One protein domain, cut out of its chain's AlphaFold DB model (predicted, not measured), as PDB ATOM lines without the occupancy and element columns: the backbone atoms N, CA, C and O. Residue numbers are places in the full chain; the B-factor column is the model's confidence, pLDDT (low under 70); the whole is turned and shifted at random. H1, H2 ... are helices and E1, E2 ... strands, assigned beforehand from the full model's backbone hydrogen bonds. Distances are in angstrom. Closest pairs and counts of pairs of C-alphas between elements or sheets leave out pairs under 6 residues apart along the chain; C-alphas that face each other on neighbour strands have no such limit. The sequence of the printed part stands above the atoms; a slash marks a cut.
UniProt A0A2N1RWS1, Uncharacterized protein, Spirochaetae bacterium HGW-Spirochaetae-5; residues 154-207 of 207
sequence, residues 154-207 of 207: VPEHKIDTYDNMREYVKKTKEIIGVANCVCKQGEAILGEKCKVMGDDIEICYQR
ATOM      1  N   VAL A 154      24.304 -50.133  30.864       53.69
ATOM      2  CA  VAL A 154      23.777 -50.486  32.186       53.69
ATOM      3  C   VAL A 154      24.672 -51.607  32.757       53.69
ATOM      4  O   VAL A 154      24.927 -52.569  32.031       53.69
ATOM      5  N   PRO A 155      25.177 -51.529  34.006       55.56
ATOM      6  CA  PRO A 155      26.273 -52.379  34.517       55.56
ATOM      7  C   PRO A 155      25.986 -53.887  34.657       55.56
ATOM      8  O   PRO A 155      26.791 -54.620  35.226       55.56
ATOM      9  N   GLU A 156      24.834 -54.367  34.196       55.28
ATOM     10  CA  GLU A 156      24.311 -55.707  34.485       55.28
ATOM     11  C   GLU A 156      24.888 -56.802  33.572       55.28
ATOM     12  O   GLU A 156      24.662 -57.993  33.798       55.28
ATOM     13  N   HIS A 157      25.678 -56.438  32.559       51.94
ATOM     14  CA  HIS A 157      26.315 -57.395  31.658       51.94
ATOM     15  C   HIS A 157      27.830 -57.450  31.877       51.94
ATOM     16  O   HIS A 157      28.521 -56.435  31.837       51.94
ATOM     17  N   LYS A 158      28.358 -58.668  32.081       49.31
ATOM     18  CA  LYS A 158      29.801 -58.937  32.024       49.31
ATOM     19  C   LYS A 158      30.267 -58.700  30.590       49.31
ATOM     20  O   LYS A 158      30.086 -59.558  29.733       49.31
ATOM     21  N   ILE A 159      30.839 -57.531  30.347       52.00
ATOM     22  CA  ILE A 159      31.518 -57.226  29.093       52.00
ATOM     23  C   ILE A 159      32.931 -57.778  29.208       52.00
ATOM     24  O   ILE A 159      33.641 -57.509  30.178       52.00
ATOM     25  N   ASP A 160      33.302 -58.612  28.246       47.72
ATOM     26  CA  ASP A 160      34.644 -59.165  28.159       47.72
ATOM     27  C   ASP A 160      35.651 -58.058  27.786       47.72
ATOM     28  O   ASP A 160      35.298 -57.038  27.201       47.72
ATOM     29  N   THR A 161      36.938 -58.270  28.050       54.53
ATOM     30  CA  THR A 161      38.032 -57.320  27.711       54.53
ATOM     31  C   THR A 161      38.223 -57.072  26.201       54.53
ATOM     32  O   THR A 161      39.103 -56.315  25.785       54.53
ATOM     33  N   TYR A 162      37.360 -57.674  25.383       49.78
ATOM     34  CA  TYR A 162      37.297 -57.614  23.927       49.78
ATOM     35  C   TYR A 162      37.056 -56.200  23.361       49.78
ATOM     36  O   TYR A 162      37.366 -55.946  22.201       49.78
ATOM     37  N   ASP A 163      36.572 -55.251  24.167       53.66
ATOM     38  CA  ASP A 163      36.206 -53.907  23.694       53.66
ATOM     39  C   ASP A 163      37.306 -52.834  23.841       53.66
ATOM     40  O   ASP A 163      37.068 -51.654  23.570       53.66
ATOM     41  N   ASN A 164      38.556 -53.193  24.177       67.12
ATOM     42  CA  ASN A 164      39.672 -52.239  24.075       67.12
ATOM     43  C   ASN A 164      40.182 -52.125  22.628       67.12
ATOM     44  O   ASN A 164      41.320 -52.482  22.313       67.12
ATOM     45  N   MET A 165      39.345 -51.604  21.723       70.19
ATOM     46  CA  MET A 165      39.681 -51.427  20.300       70.19
ATOM     47  C   MET A 165      41.018 -50.699  20.086       70.19
ATOM     48  O   MET A 165      41.759 -51.030  19.164       70.19
ATOM     49  N   ARG A 166      41.386 -49.753  20.965       73.31
ATOM     50  CA  ARG A 166      42.687 -49.060  20.890       73.31
ATOM     51  C   ARG A 166      43.858 -50.015  21.070       73.31
ATOM     52  O   ARG A 166      44.879 -49.854  20.410       73.31
ATOM     53  N   GLU A 167      43.740 -50.978  21.971       77.81
ATOM     54  CA  GLU A 167      44.775 -51.976  22.210       77.81
ATOM     55  C   GLU A 167      44.881 -52.965  21.045       77.81
ATOM     56  O   GLU A 167      45.994 -53.250  20.609       77.81
ATOM     57  N   TYR A 168      43.753 -53.395  20.468       77.38
ATOM     58  CA  TYR A 168      43.748 -54.213  19.249       77.38
ATOM     59  C   TYR A 168      44.418 -53.502  18.073       77.38
ATOM     60  O   TYR A 168      45.304 -54.074  17.441       77.38
ATOM     61  N   VAL A 169      44.062 -52.239  17.825       80.81
ATOM     62  CA  VAL A 169      44.677 -51.420  16.768       80.81
ATOM     63  C   VAL A 169      46.176 -51.221  17.019       80.81
ATOM     64  O   VAL A 169      46.965 -51.305  16.087       80.81
ATOM     65  N   LYS A 170      46.602 -51.007  18.272       83.12
ATOM     66  CA  LYS A 170      48.028 -50.840  18.615       83.12
ATOM     67  C   LYS A 170      48.843 -52.130  18.516       83.12
ATOM     68  O   LYS A 170      50.042 -52.060  18.266       83.12
ATOM     69  N   LYS A 171      48.236 -53.289  18.792       86.88
ATOM     70  CA  LYS A 171      48.934 -54.584  18.863       86.88
ATOM     71  C   LYS A 171      48.852 -55.401  17.578       86.88
ATOM     72  O   LYS A 171      49.623 -56.351  17.432       86.88
ATOM     73  N   THR A 172      47.915 -55.097  16.682       84.44
ATOM     74  CA  THR A 172      47.767 -55.865  15.446       84.44
ATOM     75  C   THR A 172      48.994 -55.706  14.550       84.44
ATOM     76  O   THR A 172      49.578 -54.630  14.441       84.44
ATOM     77  N   LYS A 173      49.392 -56.806  13.909       87.25
ATOM     78  CA  LYS A 173      50.423 -56.818  12.858       87.25
ATOM     79  C   LYS A 173      49.812 -56.754  11.456       87.25
ATOM     80  O   LYS A 173      50.544 -56.697  10.474       87.25
ATOM     81  N   GLU A 174      48.486 -56.816  11.377       83.50
ATOM     82  CA  GLU A 174      47.738 -56.734  10.129       83.50
ATOM     83  C   GLU A 174      47.656 -55.282   9.653       83.50
ATOM     84  O   GLU A 174      47.609 -54.351  10.460       83.50
ATOM     85  N   ILE A 175      47.601 -55.094   8.336       82.12
ATOM     86  CA  ILE A 175      47.353 -53.781   7.742       82.12
ATOM     87  C   ILE A 175      45.889 -53.414   7.992       82.12
ATOM     88  O   ILE A 175      44.992 -54.213   7.732       82.12
ATOM     89  N   ILE A 176      45.662 -52.200   8.485       80.81
ATOM     90  CA  ILE A 176      44.325 -51.640   8.666       80.81
ATOM     91  C   ILE A 176      44.058 -50.663   7.523       80.81
ATOM     92  O   ILE A 176      44.740 -49.643   7.415       80.81
ATOM     93  N   GLY A 177      43.063 -50.969   6.690       79.19
ATOM     94  CA  GLY A 177      42.534 -50.033   5.706       79.19
ATOM     95  C   GLY A 177      41.624 -49.013   6.384       79.19
ATOM     96  O   GLY A 177      40.701 -49.384   7.112       79.19
ATOM     97  N   VAL A 178      41.892 -47.732   6.142       81.50
ATOM     98  CA  VAL A 178      41.082 -46.616   6.631       81.50
ATOM     99  C   VAL A 178      40.574 -45.847   5.421       81.50
ATOM    100  O   VAL A 178      41.375 -45.399   4.605       81.50
ATOM    101  N   ALA A 179      39.255 -45.702   5.321       84.25
ATOM    102  CA  ALA A 179      38.600 -44.931   4.271       84.25
ATOM    103  C   ALA A 179      37.549 -43.987   4.867       84.25
ATOM    104  O   ALA A 179      37.039 -44.218   5.972       84.25
ATOM    105  N   ASN A 180      37.219 -42.934   4.118       84.50
ATOM    106  CA  ASN A 180      36.103 -42.053   4.447       84.50
ATOM    107  C   ASN A 180      34.789 -42.848   4.494       84.50
ATOM    108  O   ASN A 180      34.622 -43.849   3.798       84.50
ATOM    109  N   CYS A 181      33.834 -42.392   5.304       83.69
ATOM    110  CA  CYS A 181      32.497 -42.976   5.301       83.69
ATOM    111  C   CYS A 181      31.779 -42.634   3.987       83.69
ATOM    112  O   CYS A 181      31.381 -41.484   3.777       83.69
ATOM    113  N   VAL A 182      31.598 -43.640   3.125       88.50
ATOM    114  CA  VAL A 182      30.949 -43.499   1.811       88.50
ATOM    115  C   VAL A 182      29.552 -42.884   1.928       88.50
ATOM    116  O   VAL A 182      29.198 -42.002   1.154       88.50
ATOM    117  N   CYS A 183      28.792 -43.246   2.967       85.56
ATOM    118  CA  CYS A 183      27.470 -42.678   3.213       85.56
ATOM    119  C   CYS A 183      27.560 -41.174   3.502       85.56
ATOM    120  O   CYS A 183      26.860 -40.391   2.874       85.56
ATOM    121  N   LYS A 184      28.471 -40.738   4.389       86.12
ATOM    122  CA  LYS A 184      28.644 -39.304   4.700       86.12
ATOM    123  C   LYS A 184      29.063 -38.504   3.469       86.12
ATOM    124  O   LYS A 184      28.596 -37.380   3.295       86.12
ATOM    125  N   GLN A 185      29.943 -39.062   2.639       89.00
ATOM    126  CA  GLN A 185      30.335 -38.430   1.381       89.00
ATOM    127  C   GLN A 185      29.153 -38.310   0.422       89.00
ATOM    128  O   GLN A 185      28.941 -37.239  -0.139       89.00
ATOM    129  N   GLY A 186      28.367 -39.378   0.290       90.50
ATOM    130  CA  GLY A 186      27.165 -39.403  -0.533       90.50
ATOM    131  C   GLY A 186      26.171 -38.313  -0.152       90.50
ATOM    132  O   GLY A 186      25.810 -37.492  -0.990       90.50
ATOM    133  N   GLU A 187      25.810 -38.236   1.129       90.62
ATOM    134  CA  GLU A 187      24.898 -37.201   1.630       90.62
ATOM    135  C   GLU A 187      25.471 -35.784   1.454       90.62
ATOM    136  O   GLU A 187      24.772 -34.844   1.075       90.62
ATOM    137  N   ALA A 188      26.779 -35.610   1.678       89.56
ATOM    138  CA  ALA A 188      27.436 -34.320   1.489       89.56
ATOM    139  C   ALA A 188      27.404 -33.850   0.024       89.56
ATOM    140  O   ALA A 188      27.260 -32.650  -0.212       89.56
ATOM    141  N   ILE A 189      27.500 -34.769  -0.943       91.25
ATOM    142  CA  ILE A 189      27.370 -34.474  -2.381       91.25
ATOM    143  C   ILE A 189      25.952 -34.000  -2.723       91.25
ATOM    144  O   ILE A 189      25.790 -33.149  -3.596       91.25
ATOM    145  N   LEU A 190      24.937 -34.490  -2.006       91.81
ATOM    146  CA  LEU A 190      23.551 -34.030  -2.132       91.81
ATOM    147  C   LEU A 190      23.261 -32.726  -1.365       91.81
ATOM    148  O   LEU A 190      22.157 -32.195  -1.438       91.81
ATOM    149  N   GLY A 191      24.248 -32.175  -0.650       88.94
ATOM    150  CA  GLY A 191      24.098 -30.963   0.161       88.94
ATOM    151  C   GLY A 191      23.539 -31.208   1.567       88.94
ATOM    152  O   GLY A 191      23.398 -30.260   2.342       88.94
ATOM    153  N   GLU A 192      23.288 -32.462   1.945       83.12
ATOM    154  CA  GLU A 192      22.695 -32.850   3.224       83.12
ATOM    155  C   GLU A 192      23.736 -33.461   4.165       83.12
ATOM    156  O   GLU A 192      23.703 -34.637   4.495       83.12
ATOM    157  N   LYS A 193      24.698 -32.670   4.653       77.25
ATOM    158  CA  LYS A 193      25.722 -33.206   5.570       77.25
ATOM    159  C   LYS A 193      25.091 -33.957   6.750       77.25
ATOM    160  O   LYS A 193      24.224 -33.415   7.437       77.25
ATOM    161  N   CYS A 194      25.576 -35.175   7.005       68.88
ATOM    162  CA  CYS A 194      25.110 -36.013   8.108       68.88
ATOM    163  C   CYS A 194      25.193 -35.255   9.445       68.88
ATOM    164  O   CYS A 194      26.262 -34.799   9.843       68.88
ATOM    165  N   LYS A 195      24.050 -35.121  10.131       67.94
ATOM    166  CA  LYS A 195      23.909 -34.351  11.384       67.94
ATOM    167  C   LYS A 195      23.957 -35.214  12.646       67.94
ATOM    168  O   LYS A 195      23.978 -34.677  13.746       67.94
ATOM    169  N   VAL A 196      23.921 -36.539  12.489       62.91
ATOM    170  CA  VAL A 196      23.785 -37.494  13.604       62.91
ATOM    171  C   VAL A 196      25.045 -37.534  14.472       62.91
ATOM    172  O   VAL A 196      24.952 -37.691  15.684       62.91
ATOM    173  N   MET A 197      26.216 -37.343  13.866       57.72
ATOM    174  CA  MET A 197      27.518 -37.361  14.533       57.72
ATOM    175  C   MET A 197      28.289 -36.152  14.009       57.72
ATOM    176  O   MET A 197      28.652 -36.175  12.837       57.72
ATOM    177  N   GLY A 198      28.449 -35.101  14.824       56.50
ATOM    178  CA  GLY A 198      28.970 -33.776  14.436       56.50
ATOM    179  C   GLY A 198      30.345 -33.792  13.747       56.50
ATOM    180  O   GLY A 198      30.452 -34.142  12.578       56.50
ATOM    181  N   ASP A 199      31.403 -33.388  14.453       53.97
ATOM    182  CA  ASP A 199      32.771 -33.315  13.896       53.97
ATOM    183  C   ASP A 199      33.570 -34.625  14.064       53.97
ATOM    184  O   ASP A 199      34.752 -34.700  13.716       53.97
ATOM    185  N   ASP A 200      32.947 -35.672  14.611       54.38
ATOM    186  CA  ASP A 200      33.618 -36.940  14.890       54.38
ATOM    187  C   ASP A 200      33.943 -37.710  13.597       54.38
ATOM    188  O   ASP A 200      33.095 -37.948  12.724       54.38
ATOM    189  N   ILE A 201      35.210 -38.127  13.497       50.47
ATOM    190  CA  ILE A 201      35.753 -38.896  12.377       50.47
ATOM    191  C   ILE A 201      35.210 -40.328  12.461       50.47
ATOM    192  O   ILE A 201      35.655 -41.125  13.287       50.47
ATOM    193  N   GLU A 202      34.275 -40.666  11.576       57.59
ATOM    194  CA  GLU A 202      33.917 -42.058  11.300       57.59
ATOM    195  C   GLU A 202      34.722 -42.556  10.107       57.59
ATOM    196  O   GLU A 202      34.755 -41.924   9.049       57.59
ATOM    197  N   ILE A 203      35.354 -43.708  10.296       57.12
ATOM    198  CA  ILE A 203      36.136 -44.399   9.279       57.12
ATOM    199  C   ILE A 203      35.478 -45.734   8.967       57.12
ATOM    200  O   ILE A 203      35.139 -46.499   9.872       57.12
ATOM    201  N   CYS A 204      35.324 -46.034   7.682       58.03
ATOM    202  CA  CYS A 204      34.988 -47.384   7.257       58.03
ATOM    203  C   CYS A 204      36.234 -48.253   7.453       58.03
ATOM    204  O   CYS A 204      37.275 -48.014   6.838       58.03
ATOM    205  N   TYR A 205      36.139 -49.241   8.344       53.38
ATOM    206  CA  TYR A 205      37.215 -50.195   8.589       53.38
ATOM    207  C   TYR A 205      37.173 -51.282   7.516       53.38
ATOM    208  O   TYR A 205      36.251 -52.098   7.489       53.38
ATOM    209  N   GLN A 206      38.181 -51.311   6.647       51.53
ATOM    210  CA  GLN A 206      38.310 -52.343   5.619       51.53
ATOM    211  C   GLN A 206      39.468 -53.279   5.980       51.53
ATOM    212  O   GLN A 206      40.578 -52.831   6.280       51.53
ATOM    213  N   ARG A 207      39.185 -54.586   5.997       45.53
ATOM    214  CA  ARG A 207      40.150 -55.653   6.290       45.53
ATOM    215  C   ARG A 207      40.541 -56.409   5.028       45.53
ATOM    216  O   ARG A 207      39.633 -56.697   4.218       45.53
TER     217      ARG A 207
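What this domain is: This is residues 154 to 207 of the 207 residues of an uncharacterized protein of Spirochaetae bacterium HGW-Spirochaetae-5 (UniProt A0A2N1RWS1). From residue 154, an arm, residues 154 to 173 with H1, stands free of a slender body: a short ribbon of E1 and E2, H2 beyond one end, and a long loop, residues 190 to 202, folding back from H2 to E2. The 54 printed residues have two named helices and two named strands, in the order H1, E1, H2, E2; the sheet, E1 - E2, is antiparallel. The class is mixed, with under half of the residues in named elements. The whole is extended and flat, radius of gyration of the C-alphas 15.6 A, spans 42 by 33 by 16 A.

How they stand to each other: H1, residues 165 to 171, is apart from H2, residues 182 to 189, and from E2, residues 203 to 206. E1, residues 177 to 180, is antiparallel to E2 at 143 degrees; find N 177 and O 206 within hydrogen-bond range at 3.1 A. The closest C-alphas of H2 and E2, Val 182 and Cys 204, are 7.8 A apart. In H1 and H2 every O i to N i+4 pair is within hydrogen-bond range.

Where its parts are: Find C-alpha 165 at (39.681, -51.427, 20.300); H1 runs 9.9 A from there. E1 spans 10.3 A, H2 10.6 A, and E2 9.0 A to C-alpha 206 at (38.310, -52.343, 5.619).

The domain as a whole: The C-alphas farthest apart, Lys 158 and Gly 191, are 42.8 A apart. The printed part has no cut; the link H2 to E2 is long. Residues 154 to 164 and 194 to 207 have pLDDT under 70.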